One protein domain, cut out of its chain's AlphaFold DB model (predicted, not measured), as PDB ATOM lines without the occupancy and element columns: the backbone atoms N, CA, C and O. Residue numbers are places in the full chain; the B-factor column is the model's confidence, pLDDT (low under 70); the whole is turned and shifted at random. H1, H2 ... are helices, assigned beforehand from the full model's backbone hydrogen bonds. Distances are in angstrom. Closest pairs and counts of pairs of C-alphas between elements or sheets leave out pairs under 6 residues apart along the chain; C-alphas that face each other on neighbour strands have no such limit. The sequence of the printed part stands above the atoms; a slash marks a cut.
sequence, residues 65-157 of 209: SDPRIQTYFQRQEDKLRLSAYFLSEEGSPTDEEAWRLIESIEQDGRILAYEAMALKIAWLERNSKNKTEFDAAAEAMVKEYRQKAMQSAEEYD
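What this domain is: This is residues 65 to 157 of the 209 residues of an uncharacterized protein of Microbulbifer thermotolerans (UniProt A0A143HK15). Four helices follow one another in a thin, loosely built zigzag layer, H4 at one edge and H1 at the other, each packed on the next along the chain and folded back against it. H2, H3 and H4 run nearly side by side, while H1 is splayed away and meets H2 with its later part; residues 65 to 74 of the H1 side and residues 150 to 157 of the H4 side stick out. The printed part has 93 residues, with four named helices in the order H1, H2, H3, H4 and no named strand; its class is all helix. It is loose, with a radius of gyration of the C-alphas of 15.3 A, and flat, spanning 43 by 43 by 15 A.

Where its parts are: H4, the longest helix, holds residues 131 to 155 and measures 35.9 A from first to last C-alpha; it begins with C-alpha 131 at (-49.205, 22.791, 41.414) and ends with C-alpha 155 at (-27.621, 12.611, 14.569). H3 holds residues 113 to 127 and measures 20.8 A. H2, residues 95 to 107, measures 18.4 A. H1, residues 67 to 87, measures 30.0 A and begins with C-alpha 67 at (-31.194, -15.510, 30.373).

How they stand to each other: H4 touches H3 with residues 134 to 145 alone, and the closest C-alphas, those of Glu 125 and Phe 134, are 6.0 A apart. The two form a hairpin, running opposite ways at a shallow tilt of 16 degrees. H3 touches H2, with the C-alphas of Glu 106 and Ala 116 closest at 5.9 A. This hairpin runs opposite ways at a shallow tilt of 7 degrees. H2 touches H1 with residues 98 to 101 alone, and H1 touches H2 with residues 78 to 85 alone; the closest C-alphas are those of Leu 82 and Ala 98, 6.5 A apart. H1 and H2 are also a hairpin, running opposite ways at a steep tilt of 41 degrees. H1 and H3 are near each other, with 6 pairs of C-alphas within 10 A. H4 is apart from H1 and from H2. In H1, H2, H3 and H4 every O i to N i+4 pair is within hydrogen-bond range.

The domain as a whole: The two C-alphas farthest apart, those of Ser 65 and Thr 132, are 48.6 A apart. Residues 65 to 74, of which 67 to 74 belong to H1, stand free, and so do residues 150 to 157, of which 150 to 155 belong to H4. Without these stretches the body has 75 residues and spans 32 by 30 by 15 A. The links from H2 to H3 and from H3 to H4 are tight, the link from H1 to H2 is short, and no link is long. The printed part has no cut. The mean pLDDT of the printed part is 95.2, and no printed residue is under 70.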
ATOM      1  N   SER A  65     -33.263 -20.988  34.261       91.38
ATOM      2  CA  SER A  65     -31.923 -20.396  34.171       91.38
ATOM      3  C   SER A  65     -31.605 -19.750  32.814       91.38
ATOM      4  O   SER A  65     -30.560 -19.115  32.687       91.38
ATOM      5  N   ASP A  66     -32.473 -19.886  31.801       93.31
ATOM      6  CA  ASP A  66     -32.275 -19.239  30.500       93.31
ATOM      7  C   ASP A  66     -32.306 -17.701  30.666       93.31
ATOM      8  O   ASP A  66     -33.303 -17.158  31.162       93.31
ATOM      9  N   PRO A  67     -31.263 -16.967  30.227       93.75
ATOM     10  CA  PRO A  67     -31.194 -15.510  30.373       93.75
ATOM     11  C   PRO A  67     -32.392 -14.761  29.780       93.75
ATOM     12  O   PRO A  67     -32.781 -13.703  30.278       93.75
ATOM     13  N   ARG A  68     -33.012 -15.302  28.724       91.44
ATOM     14  CA  ARG A  68     -34.182 -14.692  28.076       91.44
ATOM     15  C   ARG A  68     -35.408 -14.768  28.979       91.44
ATOM     16  O   ARG A  68     -36.172 -13.810  29.065       91.44
ATOM     17  N   ILE A  69     -35.567 -15.895  29.668       92.38
ATOM     18  CA  ILE A  69     -36.663 -16.130  30.609       92.38
ATOM     19  C   ILE A  69     -36.475 -15.265  31.856       92.38
ATOM     20  O   ILE A  69     -37.416 -14.599  32.279       92.38
ATOM     21  N   GLN A  70     -35.250 -15.177  32.377       93.12
ATOM     22  CA  GLN A  70     -34.908 -14.265  33.473       93.12
ATOM     23  C   GLN A  70     -35.205 -12.803  33.119       93.12
ATOM     24  O   GLN A  70     -35.873 -12.100  33.872       93.12
ATOM     25  N   THR A  71     -34.803 -12.368  31.922       92.81
ATOM     26  CA  THR A  71     -35.097 -11.013  31.427       92.81
ATOM     27  C   THR A  71     -36.602 -10.760  31.341       92.81
ATOM     28  O   THR A  71     -37.077  -9.681  31.694       92.81
ATOM     29  N   TYR A  72     -37.377 -11.743  30.874       92.81
ATOM     30  CA  TYR A  72     -38.832 -11.635  30.836       92.81
ATOM     31  C   TYR A  72     -39.434 -11.500  32.240       92.81
ATOM     32  O   TYR A  72     -40.266 -10.617  32.447       92.81
ATOM     33  N   PHE A  73     -39.007 -12.321  33.201       93.88
ATOM     34  CA  PHE A  73     -39.503 -12.243  34.576       93.88
ATOM     35  C   PHE A  73     -39.150 -10.919  35.244       93.88
ATOM     36  O   PHE A  73     -40.046 -10.291  35.805       93.88
ATOM     37  N   GLN A  74     -37.916 -10.433  35.083       94.62
ATOM     38  CA  GLN A  74     -37.526  -9.105  35.562       94.62
ATOM     39  C   GLN A  74     -38.445  -8.020  34.985       94.62
ATOM     40  O   GLN A  74     -38.914  -7.142  35.701       94.62
ATOM     41  N   ARG A  75     -38.788  -8.116  33.690       94.62
ATOM     42  CA  ARG A  75     -39.719  -7.172  33.057       94.62
ATOM     43  C   ARG A  75     -41.115  -7.197  33.661       94.62
ATOM     44  O   ARG A  75     -41.730  -6.137  33.783       94.62
ATOM     45  N   GLN A  76     -41.621  -8.380  34.004       95.62
ATOM     46  CA  GLN A  76     -42.916  -8.499  34.672       95.62
ATOM     47  C   GLN A  76     -42.860  -7.939  36.094       95.62
ATOM     48  O   GLN A  76     -43.761  -7.199  36.480       95.62
ATOM     49  N   GLU A  77     -41.798  -8.232  36.843       95.50
ATOM     50  CA  GLU A  77     -41.612  -7.722  38.201       95.50
ATOM     51  C   GLU A  77     -41.565  -6.192  38.222       95.50
ATOM     52  O   GLU A  77     -42.328  -5.564  38.953       95.50
ATOM     53  N   ASP A  78     -40.752  -5.574  37.367       96.44
ATOM     54  CA  ASP A  78     -40.635  -4.115  37.295       96.44
ATOM     55  C   ASP A  78     -41.975  -3.445  36.965       96.44
ATOM     56  O   ASP A  78     -42.333  -2.419  37.550       96.44
ATOM     57  N   LYS A  79     -42.750  -4.048  36.052       95.19
ATOM     58  CA  LYS A  79     -44.091  -3.569  35.701       95.19
ATOM     59  C   LYS A  79     -45.027  -3.624  36.906       95.19
ATOM     60  O   LYS A  79     -45.750  -2.659  37.151       95.19
ATOM     61  N   LEU A  80     -45.020  -4.731  37.647       95.81
ATOM     62  CA  LEU A  80     -45.832  -4.880  38.855       95.81
ATOM     63  C   LEU A  80     -45.406  -3.877  39.930       95.81
ATOM     64  O   LEU A  80     -46.264  -3.228  40.516       95.81
ATOM     65  N   ARG A  81     -44.099  -3.672  40.130       96.75
ATOM     66  CA  ARG A  81     -43.565  -2.704  41.100       96.75
ATOM     67  C   ARG A  81     -43.965  -1.265  40.776       96.75
ATOM     68  O   ARG A  81     -44.383  -0.543  41.678       96.75
ATOM     69  N   LEU A  82     -43.883  -0.848  39.511       96.75
ATOM     70  CA  LEU A  82     -44.364   0.476  39.097       96.75
ATOM     71  C   LEU A  82     -45.887   0.594  39.198       96.75
ATOM     72  O   LEU A  82     -46.388   1.633  39.621       96.75
ATOM     73  N   SER A  83     -46.629  -0.459  38.856       96.00
ATOM     74  CA  SER A  83     -48.084  -0.479  39.031       96.00
ATOM     75  C   SER A  83     -48.459  -0.281  40.501       96.00
ATOM     76  O   SER A  83     -49.230   0.623  40.812       96.00
ATOM     77  N   ALA A  84     -47.850  -1.054  41.404       96.06
ATOM     78  CA  ALA A  84     -48.051  -0.949  42.845       96.06
ATOM     79  C   ALA A  84     -47.720   0.459  43.368       96.06
ATOM     80  O   ALA A  84     -48.461   1.004  44.183       96.06
ATOM     81  N   TYR A  85     -46.653   1.084  42.854       97.69
ATOM     82  CA  TYR A  85     -46.304   2.472  43.169       97.69
ATOM     83  C   TYR A  85     -47.421   3.459  42.828       97.69
ATOM     84  O   TYR A  85     -47.887   4.195  43.697       97.69
ATOM     85  N   PHE A  86     -47.886   3.465  41.577       96.06
ATOM     86  CA  PHE A  86     -48.900   4.425  41.136       96.06
ATOM     87  C   PHE A  86     -50.289   4.138  41.718       96.06
ATOM     88  O   PHE A  86     -51.052   5.073  41.959       96.06
ATOM     89  N   LEU A  87     -50.600   2.874  42.013       95.81
ATOM     90  CA  LEU A  87     -51.836   2.461  42.686       95.81
ATOM     91  C   LEU A  87     -51.780   2.622  44.216       95.81
ATOM     92  O   LEU A  87     -52.810   2.506  44.872       95.81
ATOM     93  N   SER A  88     -50.616   2.971  44.777       91.69
ATOM     94  CA  SER A  88     -50.387   3.107  46.225       91.69
ATOM     95  C   SER A  88     -50.697   1.827  47.009       91.69
ATOM     96  O   SER A  88     -51.303   1.871  48.079       91.69
ATOM     97  N   GLU A  89     -50.301   0.684  46.453       89.88
ATOM     98  CA  GLU A  89     -50.475  -0.630  47.071       89.88
ATOM     99  C   GLU A  89     -49.467  -0.865  48.207       89.88
ATOM    100  O   GLU A  89     -48.392  -0.263  48.266       89.88
ATOM    101  N   GLU A  90     -49.807  -1.764  49.132       86.50
ATOM    102  CA  GLU A  90     -48.906  -2.147  50.219       86.50
ATOM    103  C   GLU A  90     -47.629  -2.804  49.665       86.50
ATOM    104  O   GLU A  90     -47.680  -3.645  48.769       86.50
ATOM    105  N   GLY A  91     -46.465  -2.408  50.190       85.94
ATOM    106  CA  GLY A  91     -45.170  -2.891  49.698       85.94
ATOM    107  C   GLY A  91     -44.699  -2.239  48.391       85.94
ATOM    108  O   GLY A  91     -43.727  -2.711  47.799       85.94
ATOM    109  N   SER A  92     -45.347  -1.159  47.939       93.06
ATOM    110  CA  SER A  92     -44.869  -0.366  46.804       93.06
ATOM    111  C   SER A  92     -43.455   0.188  47.040       93.06
ATOM    112  O   SER A  92     -43.120   0.512  48.184       93.06
ATOM    113  N   PRO A  93     -42.641   0.380  45.984       95.81
ATOM    114  CA  PRO A  93     -41.352   1.051  46.122       95.81
ATOM    115  C   PRO A  93     -41.512   2.479  46.669       95.81
ATOM    116  O   PRO A  93     -42.554   3.115  46.512       95.81
ATOM    117  N   THR A  94     -40.459   2.992  47.297       97.56
ATOM    118  CA  THR A  94     -40.354   4.406  47.689       97.56
ATOM    119  C   THR A  94     -40.292   5.319  46.461       97.56
ATOM    120  O   THR A  94     -40.002   4.863  45.355       97.56
ATOM    121  N   ASP A  95     -40.508   6.624  46.641       97.69
ATOM    122  CA  ASP A  95     -40.469   7.588  45.531       97.69
ATOM    123  C   ASP A  95     -39.119   7.569  44.795       97.69
ATOM    124  O   ASP A  95     -39.080   7.542  43.565       97.69
ATOM    125  N   GLU A  96     -38.016   7.471  45.537       97.88
ATOM    126  CA  GLU A  96     -36.659   7.375  44.987       97.88
ATOM    127  C   GLU A  96     -36.409   6.042  44.259       97.88
ATOM    128  O   GLU A  96     -35.686   5.981  43.266       97.88
ATOM    129  N   GLU A  97     -36.985   4.941  44.740       97.88
ATOM    130  CA  GLU A  97     -36.893   3.645  44.056       97.88
ATOM    131  C   GLU A  97     -37.734   3.614  42.781       97.88
ATOM    132  O   GLU A  97     -37.272   3.091  41.771       97.88
ATOM    133  N   ALA A  98     -38.936   4.192  42.804       98.31
ATOM    134  CA  ALA A  98     -39.789   4.303  41.630       98.31
ATOM    135  C   ALA A  98     -39.132   5.172  40.552       98.31
ATOM    136  O   ALA A  98     -39.098   4.772  39.390       98.31
ATOM    137  N   TRP A  99     -38.544   6.311  40.934       98.38
ATOM    138  CA  TRP A  99     -37.807   7.169  40.007       98.38
ATOM    139  C   TRP A  99     -36.639   6.426  39.353       98.38
ATOM    140  O   TRP A  99     -36.549   6.363  38.126       98.38
ATOM    141  N   ARG A 100     -35.783   5.782  40.158       98.38
ATOM    142  CA  ARG A 100     -34.647   4.999  39.648       98.38
ATOM    143  C   ARG A 100     -35.080   3.834  38.763       98.38
ATOM    144  O   ARG A 100     -34.392   3.528  37.792       98.38
ATOM    145  N   LEU A 101     -36.213   3.204  39.067       98.19
ATOM    146  CA  LEU A 101     -36.777   2.148  38.235       98.19
ATOM    147  C   LEU A 101     -37.257   2.689  36.879       98.19
ATOM    148  O   LEU A 101     -36.971   2.078  35.854       98.19
ATOM    149  N   ILE A 102     -37.927   3.847  36.848       98.38
ATOM    150  CA  ILE A 102     -38.332   4.502  35.592       98.38
ATOM    151  C   ILE A 102     -37.099   4.851  34.743       98.38
ATOM    152  O   ILE A 102     -37.078   4.540  33.553       98.38
ATOM    153  N   GLU A 103     -36.063   5.439  35.352       98.00
ATOM    154  CA  GLU A 103     -34.794   5.756  34.677       98.00
ATOM    155  C   GLU A 103     -34.120   4.505  34.103       98.00
ATOM    156  O   GLU A 103     -33.715   4.503  32.945       98.00
ATOM    157  N   SER A 104     -34.038   3.421  34.880       97.62
ATOM    158  CA  SER A 104     -33.475   2.144  34.424       97.62
ATOM    159  C   SER A 104     -34.224   1.592  33.211       97.62
ATOM    160  O   SER A 104     -33.599   1.224  32.219       97.62
ATOM    161  N   ILE A 105     -35.558   1.557  33.257       97.12
ATOM    162  CA  ILE A 105     -36.374   1.006  32.168       97.12
ATOM    163  C   ILE A 105     -36.213   1.837  30.887       97.12
ATOM    164  O   ILE A 105     -36.177   1.273  29.789       97.12
ATOM    165  N   GLU A 106     -36.113   3.160  31.011       97.06
ATOM    166  CA  GLU A 106     -35.850   4.043  29.876       97.06
ATOM    167  C   GLU A 106     -34.444   3.847  29.302       97.06
ATOM    168  O   GLU A 106     -34.303   3.711  28.088       97.06
ATOM    169  N   GLN A 107     -33.413   3.805  30.152       96.31
ATOM    170  CA  GLN A 107     -32.020   3.615  29.731       96.31
ATOM    171  C   GLN A 107     -31.818   2.279  29.009       96.31
ATOM    172  O   GLN A 107     -31.088   2.215  28.022       96.31
ATOM    173  N   ASP A 108     -32.524   1.238  29.448       94.88
ATOM    174  CA  ASP A 108     -32.525  -0.078  28.807       94.88
ATOM    175  C   ASP A 108     -33.286  -0.102  27.463       94.88
ATOM    176  O   ASP A 108     -33.355  -1.147  26.811       94.88
ATOM    177  N   GLY A 109     -33.932   1.000  27.060       94.38
ATOM    178  CA  GLY A 109     -34.747   1.074  25.845       94.38
ATOM    179  C   GLY A 109     -35.975   0.157  25.879       94.38
ATOM    180  O   GLY A 109     -36.479  -0.260  24.836       94.38
ATOM    181  N   ARG A 110     -36.450  -0.208  27.078       94.69
ATOM    182  CA  ARG A 110     -37.576  -1.142  27.261       94.69
ATOM    183  C   ARG A 110     -38.936  -0.500  27.013       94.69
ATOM    184  O   ARG A 110     -39.911  -1.226  26.824       94.69
ATOM    185  N   ILE A 111     -38.990   0.827  27.046       95.12
ATOM    186  CA  ILE A 111     -40.157   1.654  26.740       95.12
ATOM    187  C   ILE A 111     -39.728   2.802  25.832       95.12
ATOM    188  O   ILE A 111     -38.558   3.185  25.795       95.12
ATOM    189  N   LEU A 112     -40.682   3.364  25.097       94.56
ATOM    190  CA  LEU A 112     -40.433   4.512  24.236       94.56
ATOM    191  C   LEU A 112     -40.250   5.781  25.077       94.56
ATOM    192  O   LEU A 112     -40.815   5.920  26.162       94.56
ATOM    193  N   ALA A 113     -39.508   6.757  24.549       93.38
ATOM    194  CA  ALA A 113     -39.201   7.997  25.270       93.38
ATOM    195  C   ALA A 113     -40.461   8.746  25.754       93.38
ATOM    196  O   ALA A 113     -40.466   9.322  26.839       93.38
ATOM    197  N   TYR A 114     -41.559   8.714  24.987       93.12
ATOM    198  CA  TYR A 114     -42.815   9.345  25.412       93.12
ATOM    199  C   TYR A 114     -43.497   8.595  26.570       93.12
ATOM    200  O   TYR A 114     -44.186   9.223  27.372       93.12
ATOM    201  N   GLU A 115     -43.311   7.276  26.670       95.69
ATOM    202  CA  GLU A 115     -43.842   6.451  27.761       95.69
ATOM    203  C   GLU A 115     -43.053   6.713  29.041       95.69
ATOM    204  O   GLU A 115     -43.649   6.955  30.090       95.69
ATOM    205  N   ALA A 116     -41.720   6.764  28.939       97.62
ATOM    206  CA  ALA A 116     -40.850   7.155  30.044       97.62
ATOM    207  C   ALA A 116     -41.210   8.552  30.565       97.62
ATOM    208  O   ALA A 116     -41.453   8.727  31.758       97.62
ATOM    209  N   MET A 117     -41.343   9.533  29.665       97.75
ATOM    210  CA  MET A 117     -41.759  10.889  30.021       97.75
ATOM    211  C   MET A 117     -43.120  10.904  30.732       97.75
ATOM    212  O   MET A 117     -43.277  11.604  31.729       97.75
ATOM    213  N   ALA A 118     -44.100  10.124  30.264       96.88
ATOM    214  CA  ALA A 118     -45.411  10.045  30.907       96.88
ATOM    215  C   ALA A 118     -45.321   9.504  32.345       96.88
ATOM    216  O   ALA A 118     -45.927  10.077  33.251       96.88
ATOM    217  N   LEU A 119     -44.523   8.453  32.576       98.06
ATOM    218  CA  LEU A 119     -44.288   7.905  33.916       98.06
ATOM    219  C   LEU A 119     -43.593   8.918  34.833       98.06
ATOM    220  O   LEU A 119     -43.986   9.070  35.989       98.06
ATOM    221  N   LYS A 120     -42.597   9.645  34.322       98.38
ATOM    222  CA  LYS A 120     -41.890  10.676  35.092       98.38
ATOM    223  C   LYS A 120     -42.779  11.873  35.426       98.38
ATOM    224  O   LYS A 120     -42.693  12.395  36.532       98.38
ATOM    225  N   ILE A 121     -43.674  12.282  34.525       98.00
ATOM    226  CA  ILE A 121     -44.674  13.322  34.813       98.00
ATOM    227  C   ILE A 121     -45.662  12.836  35.882       98.00
ATOM    228  O   ILE A 121     -45.939  13.579  36.818       98.00
ATOM    229  N   ALA A 122     -46.146  11.593  35.800       97.50
ATOM    230  CA  ALA A 122     -47.016  11.023  36.832       97.50
ATOM    231  C   ALA A 122     -46.310  10.943  38.199       97.50
ATOM    232  O   ALA A 122     -46.905  11.218  39.240       97.50
ATOM    233  N   TRP A 123     -45.014  10.618  38.200       98.38
ATOM    234  CA  TRP A 123     -44.185  10.672  39.401       98.38
ATOM    235  C   TRP A 123     -44.084  12.104  39.944       98.38
ATOM    236  O   TRP A 123     -44.291  12.315  41.137       98.38
ATOM    237  N   LEU A 124     -43.842  13.104  39.089       97.88
ATOM    238  CA  LEU A 124     -43.804  14.510  39.504       97.88
ATOM    239  C   LEU A 124     -45.137  14.969  40.098       97.88
ATOM    240  O   LEU A 124     -45.131  15.679  41.100       97.88
ATOM    241  N   GLU A 125     -46.268  14.571  39.516       96.00
ATOM    242  CA  GLU A 125     -47.602  14.934  40.011       96.00
ATOM    243  C   GLU A 125     -47.817  14.447  41.448       96.00
ATOM    244  O   GLU A 125     -48.303  15.196  42.294       96.00
ATOM    245  N   ARG A 126     -47.385  13.216  41.738       95.88
ATOM    246  CA  ARG A 126     -47.453  12.615  43.073       95.88
ATOM    247  C   ARG A 126     -46.506  13.275  44.081       95.88
ATOM    248  O   ARG A 126     -46.859  13.385  45.252       95.88
ATOM    249  N   ASN A 127     -45.312  13.676  43.644       96.75
ATOM    250  CA  ASN A 127     -44.214  14.082  44.531       96.75
ATOM    251  C   ASN A 127     -44.040  15.599  44.690       96.75
ATOM    252  O   ASN A 127     -43.305  16.052  45.568       96.75
ATOM    253  N   SER A 128     -44.703  16.402  43.861       96.56
ATOM    254  CA  SER A 128     -44.632  17.862  43.952       96.56
ATOM    255  C   SER A 128     -45.438  18.382  45.140       96.56
ATOM    256  O   SER A 128     -46.561  17.947  45.389       96.56
ATOM    257  N   LYS A 129     -44.915  19.384  45.857       95.56
ATOM    258  CA  LYS A 129     -45.595  19.940  47.042       95.56
ATOM    259  C   LYS A 129     -46.818  20.767  46.670       95.56
ATOM    260  O   LYS A 129     -47.715  20.962  47.488       95.56
ATOM    261  N   ASN A 130     -46.819  21.339  45.469       96.19
ATOM    262  CA  ASN A 130     -47.907  22.152  44.954       96.19
ATOM    263  C   ASN A 130     -47.921  22.159  43.421       96.19
ATOM    264  O   ASN A 130     -46.973  21.738  42.758       96.19
ATOM    265  N   LYS A 131     -49.005  22.705  42.861       94.62
ATOM    266  CA  LYS A 131     -49.205  22.791  41.414       94.62
ATOM    267  C   LYS A 131     -48.114  23.599  40.702       94.62
ATOM    268  O   LYS A 131     -47.736  23.251  39.596       94.62
ATOM    269  N   THR A 132     -47.614  24.673  41.309       97.06
ATOM    270  CA  THR A 132     -46.595  25.527  40.681       97.06
ATOM    271  C   THR A 132     -45.264  24.795  40.527       97.06
ATOM    272  O   THR A 132     -44.627  24.909  39.485       97.06
ATOM    273  N   GLU A 133     -44.863  24.023  41.539       96.44
ATOM    274  CA  GLU A 133     -43.683  23.155  41.483       96.44
ATOM    275  C   GLU A 133     -43.847  22.070  40.414       96.44
ATOM    276  O   GLU A 133     -42.960  21.906  39.576       96.44
ATOM    277  N   PHE A 134     -45.010  21.410  40.383       97.62
ATOM    278  CA  PHE A 134     -45.335  20.419  39.359       97.62
ATOM    279  C   PHE A 134     -45.266  21.003  37.944       97.62
ATOM    280  O   PHE A 134     -44.567  20.458  37.095       97.62
ATOM    281  N   ASP A 135     -45.957  22.119  37.689       97.19
ATOM    282  CA  ASP A 135     -46.019  22.742  36.365       97.19
ATOM    283  C   ASP A 135     -44.612  23.117  35.871       97.19
ATOM    284  O   ASP A 135     -44.266  22.838  34.723       97.19
ATOM    285  N   ALA A 136     -43.785  23.701  36.746       97.50
ATOM    286  CA  ALA A 136     -42.417  24.089  36.410       97.50
ATOM    287  C   ALA A 136     -41.528  22.871  36.099       97.50
ATOM    288  O   ALA A 136     -40.780  22.885  35.117       97.50
ATOM    289  N   ALA A 137     -41.618  21.808  36.904       97.31
ATOM    290  CA  ALA A 137     -40.850  20.583  36.694       97.31
ATOM    291  C   ALA A 137     -41.304  19.825  35.434       97.31
ATOM    292  O   ALA A 137     -40.472  19.381  34.640       97.31
ATOM    293  N   ALA A 138     -42.615  19.728  35.204       97.19
ATOM    294  CA  ALA A 138     -43.185  19.085  34.025       97.19
ATOM    295  C   ALA A 138     -42.830  19.846  32.737       97.19
ATOM    296  O   ALA A 138     -42.472  19.226  31.734       97.19
ATOM    297  N   GLU A 139     -42.862  21.184  32.750       97.56
ATOM    298  CA  GLU A 139     -42.438  21.997  31.606       97.56
ATOM    299  C   GLU A 139     -40.951  21.785  31.280       97.56
ATOM    300  O   GLU A 139     -40.594  21.580  30.113       97.56
ATOM    301  N   ALA A 140     -40.089  21.783  32.302       97.38
ATOM    302  CA  ALA A 140     -38.665  21.511  32.135       97.38
ATOM    303  C   ALA A 140     -38.423  20.125  31.515       97.38
ATOM    304  O   ALA A 140     -37.647  20.003  30.565       97.38
ATOM    305  N   MET A 141     -39.152  19.109  31.979       96.62
ATOM    306  CA  MET A 141     -39.073  17.746  31.458       96.62
ATOM    307  C   MET A 141     -39.503  17.658  29.992       96.62
ATOM    308  O   MET A 141     -38.773  17.125  29.160       96.62
ATOM    309  N   VAL A 142     -40.646  18.243  29.625       95.56
ATOM    310  CA  VAL A 142     -41.103  18.266  28.223       95.56
ATOM    311  C   VAL A 142     -40.073  18.948  27.319       95.56
ATOM    312  O   VAL A 142     -39.833  18.501  26.193       95.56
ATOM    313  N   LYS A 143     -39.445  20.027  27.797       97.06
ATOM    314  CA  LYS A 143     -38.384  20.720  27.061       97.06
ATOM    315  C   LYS A 143     -37.150  19.834  26.876       97.06
ATOM    316  O   LYS A 143     -36.620  19.790  25.767       97.06
ATOM    317  N   GLU A 144     -36.726  19.124  27.916       96.00
ATOM    318  CA  GLU A 144     -35.600  18.188  27.858       96.00
ATOM    319  C   GLU A 144     -35.849  17.069  26.839       96.00
ATOM    320  O   GLU A 144     -35.035  16.857  25.942       96.00
ATOM    321  N   TYR A 145     -37.003  16.401  26.910       95.38
ATOM    322  CA  TYR A 145     -37.355  15.332  25.971       95.38
ATOM    323  C   TYR A 145     -37.452  15.829  24.530       95.38
ATOM    324  O   TYR A 145     -37.003  15.148  23.607       95.38
ATOM    325  N   ARG A 146     -37.982  17.040  24.315       94.25
ATOM    326  CA  ARG A 146     -37.985  17.665  22.987       94.25
ATOM    327  C   ARG A 146     -36.565  17.875  22.470       94.25
ATOM    328  O   ARG A 146     -36.306  17.583  21.309       94.25
ATOM    329  N   GLN A 147     -35.662  18.369  23.314       95.88
ATOM    330  CA  GLN A 147     -34.272  18.580  22.929       95.88
ATOM    331  C   GLN A 147     -33.579  17.256  22.583       95.88
ATOM    332  O   GLN A 147     -32.957  17.174  21.529       95.88
ATOM    333  N   LYS A 148     -33.753  16.210  23.401       92.81
ATOM    334  CA  LYS A 148     -33.217  14.867  23.117       92.81
ATOM    335  C   LYS A 148     -33.745  14.303  21.797       92.81
ATOM    336  O   LYS A 148     -32.975  13.769  21.004       92.81
ATOM    337  N   ALA A 149     -35.043  14.460  21.531       90.94
ATOM    338  CA  ALA A 149     -35.653  14.011  20.282       90.94
ATOM    339  C   ALA A 149     -35.111  14.773  19.062       90.94
ATOM    340  O   ALA A 149     -34.861  14.165  18.025       90.94
ATOM    341  N   MET A 150     -34.898  16.088  19.187       92.88
ATOM    342  CA  MET A 150     -34.278  16.892  18.130       92.88
ATOM    343  C   MET A 150     -32.836  16.456  17.866       92.88
ATOM    344  O   MET A 150     -32.489  16.228  16.715       92.88
ATOM    345  N   GLN A 151     -32.036  16.269  18.916       92.38
ATOM    346  CA  GLN A 151     -30.654  15.792  18.798       92.38
ATOM    347  C   GLN A 151     -30.590  14.416  18.133       92.38
ATOM    348  O   GLN A 151     -29.862  14.235  17.167       92.38
ATOM    349  N   SER A 152     -31.436  13.479  18.567       87.75
ATOM    350  CA  SER A 152     -31.502  12.138  17.968       87.75
ATOM    351  C   SER A 152     -31.867  12.192  16.479       87.75
ATOM    352  O   SER A 152     -31.348  11.420  15.683       87.75
ATOM    353  N   ALA A 153     -32.755  13.111  16.083       87.62
ATOM    354  CA  ALA A 153     -33.129  13.298  14.684       87.62
ATOM    355  C   ALA A 153     -32.035  13.987  13.849       87.62
ATOM    356  O   ALA A 153     -31.961  13.748  12.647       87.62
ATOM    357  N   GLU A 154     -31.218  14.849  14.460       91.75
ATOM    358  CA  GLU A 154     -30.067  15.496  13.815       91.75
ATOM    359  C   GLU A 154     -28.881  14.534  13.645       91.75
ATOM    360  O   GLU A 154     -28.155  14.629  12.655       91.75
ATOM    361  N   GLU A 155     -28.690  13.614  14.592       91.06
ATOM    362  CA  GLU A 155     -27.621  12.611  14.569       91.06
ATOM    363  C   GLU A 155     -27.935  11.422  13.655       91.06
ATOM    364  O   GLU A 155     -27.009  10.809  13.125       91.06
ATOM    365  N   TYR A 156     -29.219  11.115  13.444       90.06
ATOM    366  CA  TYR A 156     -29.645  10.012  12.589       90.06
ATOM    367  C   TYR A 156     -29.355  10.287  11.109       90.06
ATOM    368  O   TYR A 156     -29.948  11.172  10.483       90.06
ATOM    369  N   ASP A 157     -28.493   9.465  10.521       91.44
ATOM    370  CA  ASP A 157     -28.174   9.474   9.101       91.44
ATOM    371  C   ASP A 157     -28.465   8.087   8.514       91.44
ATOM    372  O   ASP A 157     -27.647   7.173   8.641       91.44
TER     373      ASP A 157